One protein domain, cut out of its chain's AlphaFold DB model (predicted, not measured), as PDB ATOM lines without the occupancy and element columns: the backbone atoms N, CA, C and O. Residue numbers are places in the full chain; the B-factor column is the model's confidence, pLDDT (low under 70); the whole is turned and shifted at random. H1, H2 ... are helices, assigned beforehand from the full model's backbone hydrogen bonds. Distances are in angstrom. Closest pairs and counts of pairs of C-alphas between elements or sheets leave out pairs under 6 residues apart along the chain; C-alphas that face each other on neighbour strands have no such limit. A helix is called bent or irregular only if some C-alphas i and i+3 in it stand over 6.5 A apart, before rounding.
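This is residues 8 to 77 of the 590 residues of the protein "Rtt106 domain-containing protein" of Serpula lacrymans var. lacrymans (strain S7.3) (UniProt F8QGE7). H3 forms the middle of a flat model, with the helical hairpin H1 and H2 on one side, the first residues of H1 meeting the side of H3 about perpendicular to it, and the long bent H4 on the other, its arm H4b meeting one end of H3. The 70 printed residues, all helix in class, have four named helices, H1 to H4 in order; the whole is only just loose, close to compact, with a radius of gyration of the C-alphas of 13.7 A and spans of 37 by 33 by 15 A.

Start with H1, residues 8 to 15, and H2, residues 18 to 27: this hairpin only just touches, with 3 pairs of C-alphas within 8 A, the closest Ser 13 and Ser 21, 5.8 A. Next, H3, residues 31 to 44, touches H1 with residues 37 to 42 alone, about perpendicular at 85 degrees; the closest C-alphas, Leu 9 and Glu 38, are 5.8 A apart. H4, residues 55 to 77, by its hydrogen bonds assigned as one helix, is bent, C-alphas 63 and 66 being 6.7 A apart; H4a ends at 63 and H4b begins at 66. H3, with Ala 44 alone, only just touches H4b, with 3 pairs within 8 A, the closest C-alphas Ala 44 and Met 69, 6.0 A. Each O i to N i+4 pair is within hydrogen-bond range in H1, H3, H4a and H4b, and 5 of 6 in H2.

Find C-alpha 8 at (277.124, 306.482, 297.075); H1 runs 11.0 A, H2 14.4 A, H3 20.0 A, H4a 12.8 A and H4b 16.3 A, to C-alpha 77 at (279.311, 289.796, 281.773).

The C-alphas farthest apart, Gln 19 and Ser 55, are 39.0 A apart; the printed part has no cut, no link is long, and no printed residue is under 70 in pLDDT.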
ATOM      1  N   TYR A   8     276.982 307.805 297.688       95.19
ATOM      2  CA  TYR A   8     277.124 306.482 297.075       95.19
ATOM      3  C   TYR A   8     277.110 305.376 298.126       95.19
ATOM      4  O   TYR A   8     276.375 304.398 297.986       95.19
ATOM      5  N   LEU A   9     277.870 305.543 299.210       95.06
ATOM      6  CA  LEU A   9     277.884 304.590 300.312       95.06
ATOM      7  C   LEU A   9     276.518 304.508 301.001       95.06
ATOM      8  O   LEU A   9     276.078 303.415 301.351       95.06
ATOM      9  N   GLN A  10     275.824 305.639 301.163       94.50
ATOM     10  CA  GLN A  10     274.485 305.662 301.750       94.50
ATOM     11  C   GLN A  10     273.471 304.932 300.859       94.50
ATOM     12  O   GLN A  10     272.733 304.083 301.359       94.50
ATOM     13  N   ALA A  11     273.480 305.193 299.548       95.50
ATOM     14  CA  ALA A  11     272.631 304.486 298.592       95.50
ATOM     15  C   ALA A  11     272.918 302.975 298.585       95.50
ATOM     16  O   ALA A  11     271.990 302.174 298.659       95.50
ATOM     17  N   LEU A  12     274.197 302.578 298.583       94.81
ATOM     18  CA  LEU A  12     274.587 301.169 298.616       94.81
ATOM     19  C   LEU A  12     274.148 300.494 299.922       94.81
ATOM     20  O   LEU A  12     273.575 299.409 299.885       94.81
ATOM     21  N   SER A  13     274.351 301.147 301.070       93.69
ATOM     22  CA  SER A  13     273.982 300.603 302.386       93.69
ATOM     23  C   SER A  13     272.484 300.323 302.534       93.69
ATOM     24  O   SER A  13     272.116 299.374 303.223       93.69
ATOM     25  N   ALA A  14     271.635 301.096 301.845       94.25
ATOM     26  CA  ALA A  14     270.187 300.900 301.826       94.25
ATOM     27  C   ALA A  14     269.751 299.699 300.969       94.25
ATOM     28  O   ALA A  14     268.668 299.159 301.181       94.25
ATOM     29  N   CYS A  15     270.580 299.277 300.009       95.06
ATOM     30  CA  CYS A  15     270.301 298.147 299.119       95.06
ATOM     31  C   CYS A  15     270.988 296.842 299.554       95.06
ATOM     32  O   CYS A  15     270.687 295.784 299.003       95.06
ATOM     33  N   LEU A  16     271.919 296.897 300.511       93.19
ATOM     34  CA  LEU A  16     272.609 295.709 301.010       93.19
ATOM     35  C   LEU A  16     271.691 294.871 301.917       93.19
ATOM     36  O   LEU A  16     270.983 295.433 302.756       93.19
ATOM     37  N   PRO A  17     271.746 293.527 301.835       96.31
ATOM     38  CA  PRO A  17     271.102 292.669 302.822       96.31
ATOM     39  C   PRO A  17     271.566 293.009 304.243       96.31
ATOM     40  O   PRO A  17     272.728 293.371 304.464       96.31
ATOM     41  N   THR A  18     270.674 292.851 305.223       91.19
ATOM     42  CA  THR A  18     270.894 293.267 306.622       91.19
ATOM     43  C   THR A  18     272.176 292.694 307.232       91.19
ATOM     44  O   THR A  18     272.870 293.395 307.968       91.19
ATOM     45  N   GLN A  19     272.533 291.459 306.870       90.69
ATOM     46  CA  GLN A  19     273.756 290.780 307.316       90.69
ATOM     47  C   GLN A  19     275.042 291.476 306.844       90.69
ATOM     48  O   GLN A  19     276.016 291.530 307.588       90.69
ATOM     49  N   TYR A  20     275.057 292.039 305.634       92.12
ATOM     50  CA  TYR A  20     276.227 292.735 305.091       92.12
ATOM     51  C   TYR A  20     276.254 294.209 305.490       92.12
ATOM     52  O   TYR A  20     277.328 294.772 305.695       92.12
ATOM     53  N   SER A  21     275.082 294.829 305.643       93.44
ATOM     54  CA  SER A  21     274.967 296.226 306.065       93.44
ATOM     55  C   SER A  21     275.633 296.463 307.429       93.44
ATOM     56  O   SER A  21     276.420 297.400 307.576       93.44
ATOM     57  N   SER A  22     275.430 295.567 308.403       90.50
ATOM     58  CA  SER A  22     276.068 295.665 309.726       90.50
ATOM     59  C   SER A  22     277.598 295.574 309.656       90.50
ATOM     60  O   SER A  22     278.289 296.375 310.286       90.50
ATOM     61  N   VAL A  23     278.139 294.665 308.837       93.56
ATOM     62  CA  VAL A  23     279.588 294.498 308.626       93.56
ATOM     63  C   VAL A  23     280.199 295.735 307.968       93.56
ATOM     64  O   VAL A  23     281.267 296.195 308.379       93.56
ATOM     65  N   VAL A  24     279.520 296.301 306.968       92.25
ATOM     66  CA  VAL A  24     279.957 297.519 306.274       92.25
ATOM     67  C   VAL A  24     279.937 298.717 307.227       92.25
ATOM     68  O   VAL A  24     280.921 299.453 307.296       92.25
ATOM     69  N   HIS A  25     278.882 298.882 308.029       93.44
ATOM     70  CA  HIS A  25     278.808 299.942 309.038       93.44
ATOM     71  C   HIS A  25     279.903 299.826 310.106       93.44
ATOM     72  O   HIS A  25     280.521 300.830 310.463       93.44
ATOM     73  N   GLU A  26     280.177 298.611 310.581       94.12
ATOM     74  CA  GLU A  26     281.225 298.347 311.570       94.12
ATOM     75  C   GLU A  26     282.624 298.646 311.007       94.12
ATOM     76  O   GLU A  26     283.458 299.260 311.676       94.12
ATOM     77  N   SER A  27     282.860 298.282 309.745       91.25
ATOM     78  CA  SER A  27     284.146 298.476 309.064       91.25
ATOM     79  C   SER A  27     284.428 299.944 308.720       91.25
ATOM     80  O   SER A  27     285.585 300.342 308.589       91.25
ATOM     81  N   ILE A  28     283.383 300.769 308.606       94.44
ATOM     82  CA  ILE A  28     283.462 302.164 308.146       94.44
ATOM     83  C   ILE A  28     283.279 303.167 309.310       94.44
ATOM     84  O   ILE A  28     282.896 304.323 309.134       94.44
ATOM     85  N   LYS A  29     283.618 302.766 310.542       93.44
ATOM     86  CA  LYS A  29     283.572 303.658 311.720       93.44
ATOM     87  C   LYS A  29     284.506 304.867 311.620       93.44
ATOM     88  O   LYS A  29     284.206 305.929 312.160       93.44
ATOM     89  N   SER A  30     285.645 304.712 310.947       95.12
ATOM     90  CA  SER A  30     286.604 305.801 310.751       95.12
ATOM     91  C   SER A  30     286.176 306.704 309.597       95.12
ATOM     92  O   SER A  30     285.987 306.230 308.476       95.12
ATOM     93  N   THR A  31     286.106 308.018 309.838       93.50
ATOM     94  CA  THR A  31     285.800 309.023 308.805       93.50
ATOM     95  C   THR A  31     286.746 308.922 307.607       93.50
ATOM     96  O   THR A  31     286.302 309.034 306.471       93.50
ATOM     97  N   ALA A  32     288.033 308.642 307.835       93.12
ATOM     98  CA  ALA A  32     289.008 308.496 306.755       93.12
ATOM     99  C   ALA A  32     288.710 307.277 305.866       93.12
ATOM    100  O   ALA A  32     288.722 307.383 304.642       93.12
ATOM    101  N   ILE A  33     288.377 306.135 306.480       93.62
ATOM    102  CA  ILE A  33     287.995 304.913 305.755       93.62
ATOM    103  C   ILE A  33     286.704 305.163 304.974       93.62
ATOM    104  O   ILE A  33     286.613 304.807 303.804       93.62
ATOM    105  N   ARG A  34     285.734 305.846 305.589       94.75
ATOM    106  CA  ARG A  34     284.470 306.210 304.945       94.75
ATOM    107  C   ARG A  34     284.671 307.017 303.668       94.75
ATOM    108  O   ARG A  34     284.090 306.674 302.643       94.75
ATOM    109  N   MET A  35     285.524 308.038 303.714       94.25
ATOM    110  CA  MET A  35     285.836 308.859 302.540       94.25
ATOM    111  C   MET A  35     286.610 308.078 301.470       94.25
ATOM    112  O   MET A  35     286.366 308.268 300.279       94.25
ATOM    113  N   ALA A  36     287.504 307.167 301.867       94.62
ATOM    114  CA  ALA A  36     288.218 306.305 300.925       94.62
ATOM    115  C   ALA A  36     287.266 305.345 300.189       94.62
ATOM    116  O   ALA A  36     287.354 305.212 298.969       94.62
ATOM    117  N   PHE A  37     286.318 304.730 300.905       95.56
ATOM    118  CA  PHE A  37     285.282 303.882 300.307       95.56
ATOM    119  C   PHE A  37     284.365 304.670 299.371       95.56
ATOM    120  O   PHE A  37     284.106 304.216 298.260       95.56
ATOM    121  N   GLU A  38     283.921 305.859 299.780       95.69
ATOM    122  CA  GLU A  38     283.113 306.741 298.929       95.69
ATOM    123  C   GLU A  38     283.857 307.100 297.635       95.69
ATOM    124  O   GLU A  38     283.297 307.014 296.544       95.69
ATOM    125  N   THR A  39     285.148 307.425 297.743       96.50
ATOM    126  CA  THR A  39     286.002 307.740 296.590       96.50
ATOM    127  C   THR A  39     286.153 306.534 295.663       96.50
ATOM    128  O   THR A  39     286.036 306.678 294.448       96.50
ATOM    129  N   LEU A  40     286.357 305.331 296.209       96.88
ATOM    130  CA  LEU A  40     286.458 304.103 295.420       96.88
ATOM    131  C   LEU A  40     285.142 303.763 294.707       96.88
ATOM    132  O   LEU A  40     285.162 303.401 293.531       96.88
ATOM    133  N   LEU A  41     284.005 303.901 295.395       96.50
ATOM    134  CA  LEU A  41     282.684 303.691 294.803       96.50
ATOM    135  C   LEU A  41     282.432 304.693 293.678       96.50
ATOM    136  O   LEU A  41     282.075 304.284 292.578       96.50
ATOM    137  N   CYS A  42     282.700 305.978 293.923       96.75
ATOM    138  CA  CYS A  42     282.597 307.031 292.918       96.75
ATOM    139  C   CYS A  42     283.472 306.720 291.689       96.75
ATOM    140  O   CYS A  42     283.012 306.826 290.553       96.75
ATOM    141  N   PHE A  43     284.705 306.246 291.898       97.88
ATOM    142  CA  PHE A  43     285.589 305.820 290.813       97.88
ATOM    143  C   PHE A  43     284.978 304.673 289.999       97.88
ATOM    144  O   PHE A  43     284.837 304.796 288.783       97.88
ATOM    145  N   ALA A  44     284.558 303.596 290.666       96.94
ATOM    146  CA  ALA A  44     284.039 302.382 290.040       96.94
ATOM    147  C   ALA A  44     282.754 302.609 289.223       96.94
ATOM    148  O   ALA A  44     282.563 301.967 288.190       96.94
ATOM    149  N   VAL A  45     281.885 303.527 289.660       96.31
ATOM    150  CA  VAL A  45     280.592 303.803 289.002       96.31
ATOM    151  C   VAL A  45     280.650 304.905 287.942       96.31
ATOM    152  O   VAL A  45     279.622 305.231 287.354       96.31
ATOM    153  N   GLY A  46     281.823 305.485 287.674       96.69
ATOM    154  CA  GLY A  46     281.946 306.579 286.704       96.69
ATOM    155  C   GLY A  46     281.563 307.959 287.253       96.69
ATOM    156  O   GLY A  46     281.224 308.854 286.485       96.69
ATOM    157  N   GLY A  47     281.571 308.139 288.574       96.69
ATOM    158  CA  GLY A  47     281.282 309.415 289.223       96.69
ATOM    159  C   GLY A  47     282.424 310.433 289.108       96.69
ATOM    160  O   GLY A  47     283.550 310.118 288.705       96.69
ATOM    161  N   ALA A  48     282.117 311.685 289.459       96.69
ATOM    162  CA  ALA A  48     283.057 312.797 289.367       96.69
ATOM    163  C   ALA A  48     284.206 312.673 290.383       96.69
ATOM    164  O   ALA A  48     284.004 312.322 291.546       96.69
ATOM    165  N   CYS A  49     285.418 313.020 289.948       96.19
ATOM    166  CA  CYS A  49     286.594 313.053 290.813       96.19
ATOM    167  C   CYS A  49     286.405 314.096 291.940       96.19
ATOM    168  O   CYS A  49     286.025 315.232 291.631       96.19
ATOM    169  N   PRO A  50     286.677 313.759 293.217       95.31
ATOM    170  CA  PRO A  50     286.533 314.695 294.330       95.31
ATOM    171  C   PRO A  50     287.336 315.997 294.145       95.31
ATOM    172  O   PRO A  50     288.399 316.028 293.521       95.31
ATOM    173  N   VAL A  51     286.825 317.112 294.671       93.38
ATOM    174  CA  VAL A  51     287.445 318.439 294.472       93.38
ATOM    175  C   VAL A  51     288.738 318.632 295.269       93.38
ATOM    176  O   VAL A  51     289.567 319.460 294.894       93.38
ATOM    177  N   ASP A  52     288.913 317.859 296.336       91.81
ATOM    178  CA  ASP A  52     290.023 317.898 297.288       91.81
ATOM    179  C   ASP A  52     291.256 317.097 296.838       91.81
ATOM    180  O   ASP A  52     292.324 317.223 297.440       91.81
ATOM    181  N   VAL A  53     291.158 316.317 295.756       94.62
ATOM    182  CA  VAL A  53     292.301 315.563 295.224       94.62
ATOM    183  C   VAL A  53     293.246 316.426 294.383       94.62
ATOM    184  O   VAL A  53     292.854 317.397 293.727       94.62
ATOM    185  N   SER A  54     294.523 316.032 294.368       97.19
ATOM    186  CA  SER A  54     295.570 316.723 293.611       97.19
ATOM    187  C   SER A  54     295.279 316.763 292.101       97.19
ATOM    188  O   SER A  54     294.631 315.870 291.549       97.19
ATOM    189  N   SER A  55     295.812 317.773 291.403       96.56
ATOM    190  CA  SER A  55     295.664 317.908 289.943       96.56
ATOM    191  C   SER A  55     296.164 316.677 289.182       96.56
ATOM    192  O   SER A  55     295.520 316.243 288.231       96.56
ATOM    193  N   ARG A  56     297.262 316.068 289.645       97.19
ATOM    194  CA  ARG A  56     297.804 314.824 289.090       97.19
ATOM    195  C   ARG A  56     296.816 313.665 289.221       97.19
ATOM    196  O   ARG A  56     296.537 312.992 288.233       97.19
ATOM    197  N   THR A  57     296.257 313.464 290.415       96.31
ATOM    198  CA  THR A  57     295.265 312.410 290.672       96.31
ATOM    199  C   THR A  57     294.030 312.592 289.797       96.31
ATOM    200  O   THR A  57     293.479 311.612 289.316       96.31
ATOM    201  N   ARG A  58     293.623 313.835 289.522       97.50
ATOM    202  CA  ARG A  58     292.495 314.130 288.629       97.50
ATOM    203  C   ARG A  58     292.760 313.708 287.178       97.50
ATOM    204  O   ARG A  58     291.858 313.192 286.524       97.50
ATOM    205  N   THR A  59     293.984 313.888 286.678       96.94
ATOM    206  CA  THR A  59     294.384 313.395 285.347       96.94
ATOM    207  C   THR A  59     294.427 311.868 285.306       96.94
ATOM    208  O   THR A  59     293.898 311.266 284.373       96.94
ATOM    209  N   GLU A  60     295.007 311.234 286.330       97.38
ATOM    210  CA  GLU A  60     295.031 309.770 286.451       97.38
ATOM    211  C   GLU A  60     293.610 309.197 286.552       97.38
ATOM    212  O   GLU A  60     293.300 308.217 285.881       97.38
ATOM    213  N   TRP A  61     292.719 309.857 287.298       98.00
ATOM    214  CA  TRP A  61     291.305 309.500 287.410       98.00
ATOM    215  C   TRP A  61     290.628 309.468 286.043       98.00
ATOM    216  O   TRP A  61     290.052 308.449 285.673       98.00
ATOM    217  N   ALA A  62     290.747 310.548 285.267       97.25
ATOM    218  CA  ALA A  62     290.144 310.642 283.939       97.25
ATOM    219  C   ALA A  62     290.661 309.558 282.974       97.25
ATOM    220  O   ALA A  62     289.899 309.051 282.157       97.25
ATOM    221  N   SER A  63     291.937 309.175 283.088       97.44
ATOM    222  CA  SER A  63     292.528 308.118 282.260       97.44
ATOM    223  C   SER A  63     292.137 306.710 282.714       97.44
ATOM    224  O   SER A  63     291.911 305.847 281.872       97.44
ATOM    225  N   LYS A  64     292.092 306.450 284.026       97.38
ATOM    226  CA  LYS A  64     291.961 305.093 284.587       97.38
ATOM    227  C   LYS A  64     290.526 304.676 284.867       97.38
ATOM    228  O   LYS A  64     290.228 303.484 284.834       97.38
ATOM    229  N   GLN A  65     289.628 305.625 285.113       98.00
ATOM    230  CA  GLN A  65     288.212 305.348 285.336       98.00
ATOM    231  C   GLN A  65     287.557 304.551 284.189       98.00
ATOM    232  O   GLN A  65     286.915 303.542 284.487       98.00
ATOM    233  N   PRO A  66     287.737 304.891 282.893       96.50
ATOM    234  CA  PRO A  66     287.143 304.099 281.813       96.50
ATOM    235  C   PRO A  66     287.715 302.675 281.728       96.50
ATOM    236  O   PRO A  66     286.962 301.736 281.473       96.50
ATOM    237  N   GLU A  67     289.016 302.491 281.990       94.31
ATOM    238  CA  GLU A  67     289.651 301.164 282.041       94.31
ATOM    239  C   GLU A  67     289.047 300.303 283.162       94.31
ATOM    240  O   GLU A  67     288.679 299.150 282.937       94.31
ATOM    241  N   ALA A  68     288.879 300.879 284.358       95.44
ATOM    242  CA  ALA A  68     288.294 300.192 285.506       95.44
ATOM    243  C   ALA A  68     286.815 299.837 285.281       95.44
ATOM    244  O   ALA A  68     286.397 298.716 285.569       95.44
ATOM    245  N   MET A  69     286.028 300.754 284.711       97.12
ATOM    246  CA  MET A  69     284.628 300.491 284.366       97.12
ATOM    247  C   MET A  69     284.493 299.383 283.320       97.12
ATOM    248  O   MET A  69     283.585 298.557 283.424       97.12
ATOM    249  N   LYS A  70     285.385 299.341 282.319       93.69
ATOM    250  CA  LYS A  70     285.425 298.252 281.336       93.69
ATOM    251  C   LYS A  70     285.710 296.914 282.023       93.69
ATOM    252  O   LYS A  70     284.939 295.981 281.841       93.69
ATOM    253  N   ALA A  71     286.724 296.852 282.886       90.06
ATOM    254  CA  ALA A  71     287.062 295.634 283.621       90.06
ATOM    255  C   ALA A  71     285.913 295.134 284.520       90.06
ATOM    256  O   ALA A  71     285.620 293.939 284.547       90.06
ATOM    257  N   LEU A  72     285.217 296.039 285.220       92.56
ATOM    258  CA  LEU A  72     284.046 295.687 286.033       92.56
ATOM    259  C   LEU A  72     282.874 295.191 285.178       92.56
ATOM    260  O   LEU A  72     282.193 294.243 285.568       92.56
ATOM    261  N   LYS A  73     282.647 295.791 284.002       90.44
ATOM    262  CA  LYS A  73     281.647 295.300 283.045       90.44
ATOM    263  C   LYS A  73     282.011 293.914 282.528       90.44
ATOM    264  O   LYS A  73     281.142 293.051 282.533       90.44
ATOM    265  N   ASP A  74     283.264 293.681 282.150       79.12
ATOM    266  CA  ASP A  74     283.727 292.381 281.659       79.12
ATOM    267  C   ASP A  74     283.528 291.287 282.724       79.12
ATOM    268  O   ASP A  74     283.015 290.211 282.417       79.12
ATOM    269  N   LEU A  75     283.817 291.587 283.998       83.62
ATOM    270  CA  LEU A  75     283.522 290.698 285.130       83.62
ATOM    271  C   LEU A  75     282.016 290.457 285.317       83.62
ATOM    272  O   LEU A  75     281.591 289.322 285.529       83.62
ATOM    273  N   ALA A  76     281.184 291.495 285.196       84.19
ATOM    274  CA  ALA A  76     279.732 291.341 285.289       84.19
ATOM    275  C   ALA A  76     279.174 290.468 284.148       84.19
ATOM    276  O   ALA A  76     278.292 289.637 284.377       84.19
ATOM    277  N   HIS A  77     279.720 290.594 282.935       74.06
ATOM    278  CA  HIS A  77     279.311 289.796 281.773       74.06
ATOM    279  C   HIS A  77     279.759 288.333 281.882       74.06
ATOM    280  O   HIS A  77     279.062 287.456 281.377       74.06
TER     281      HIS A  77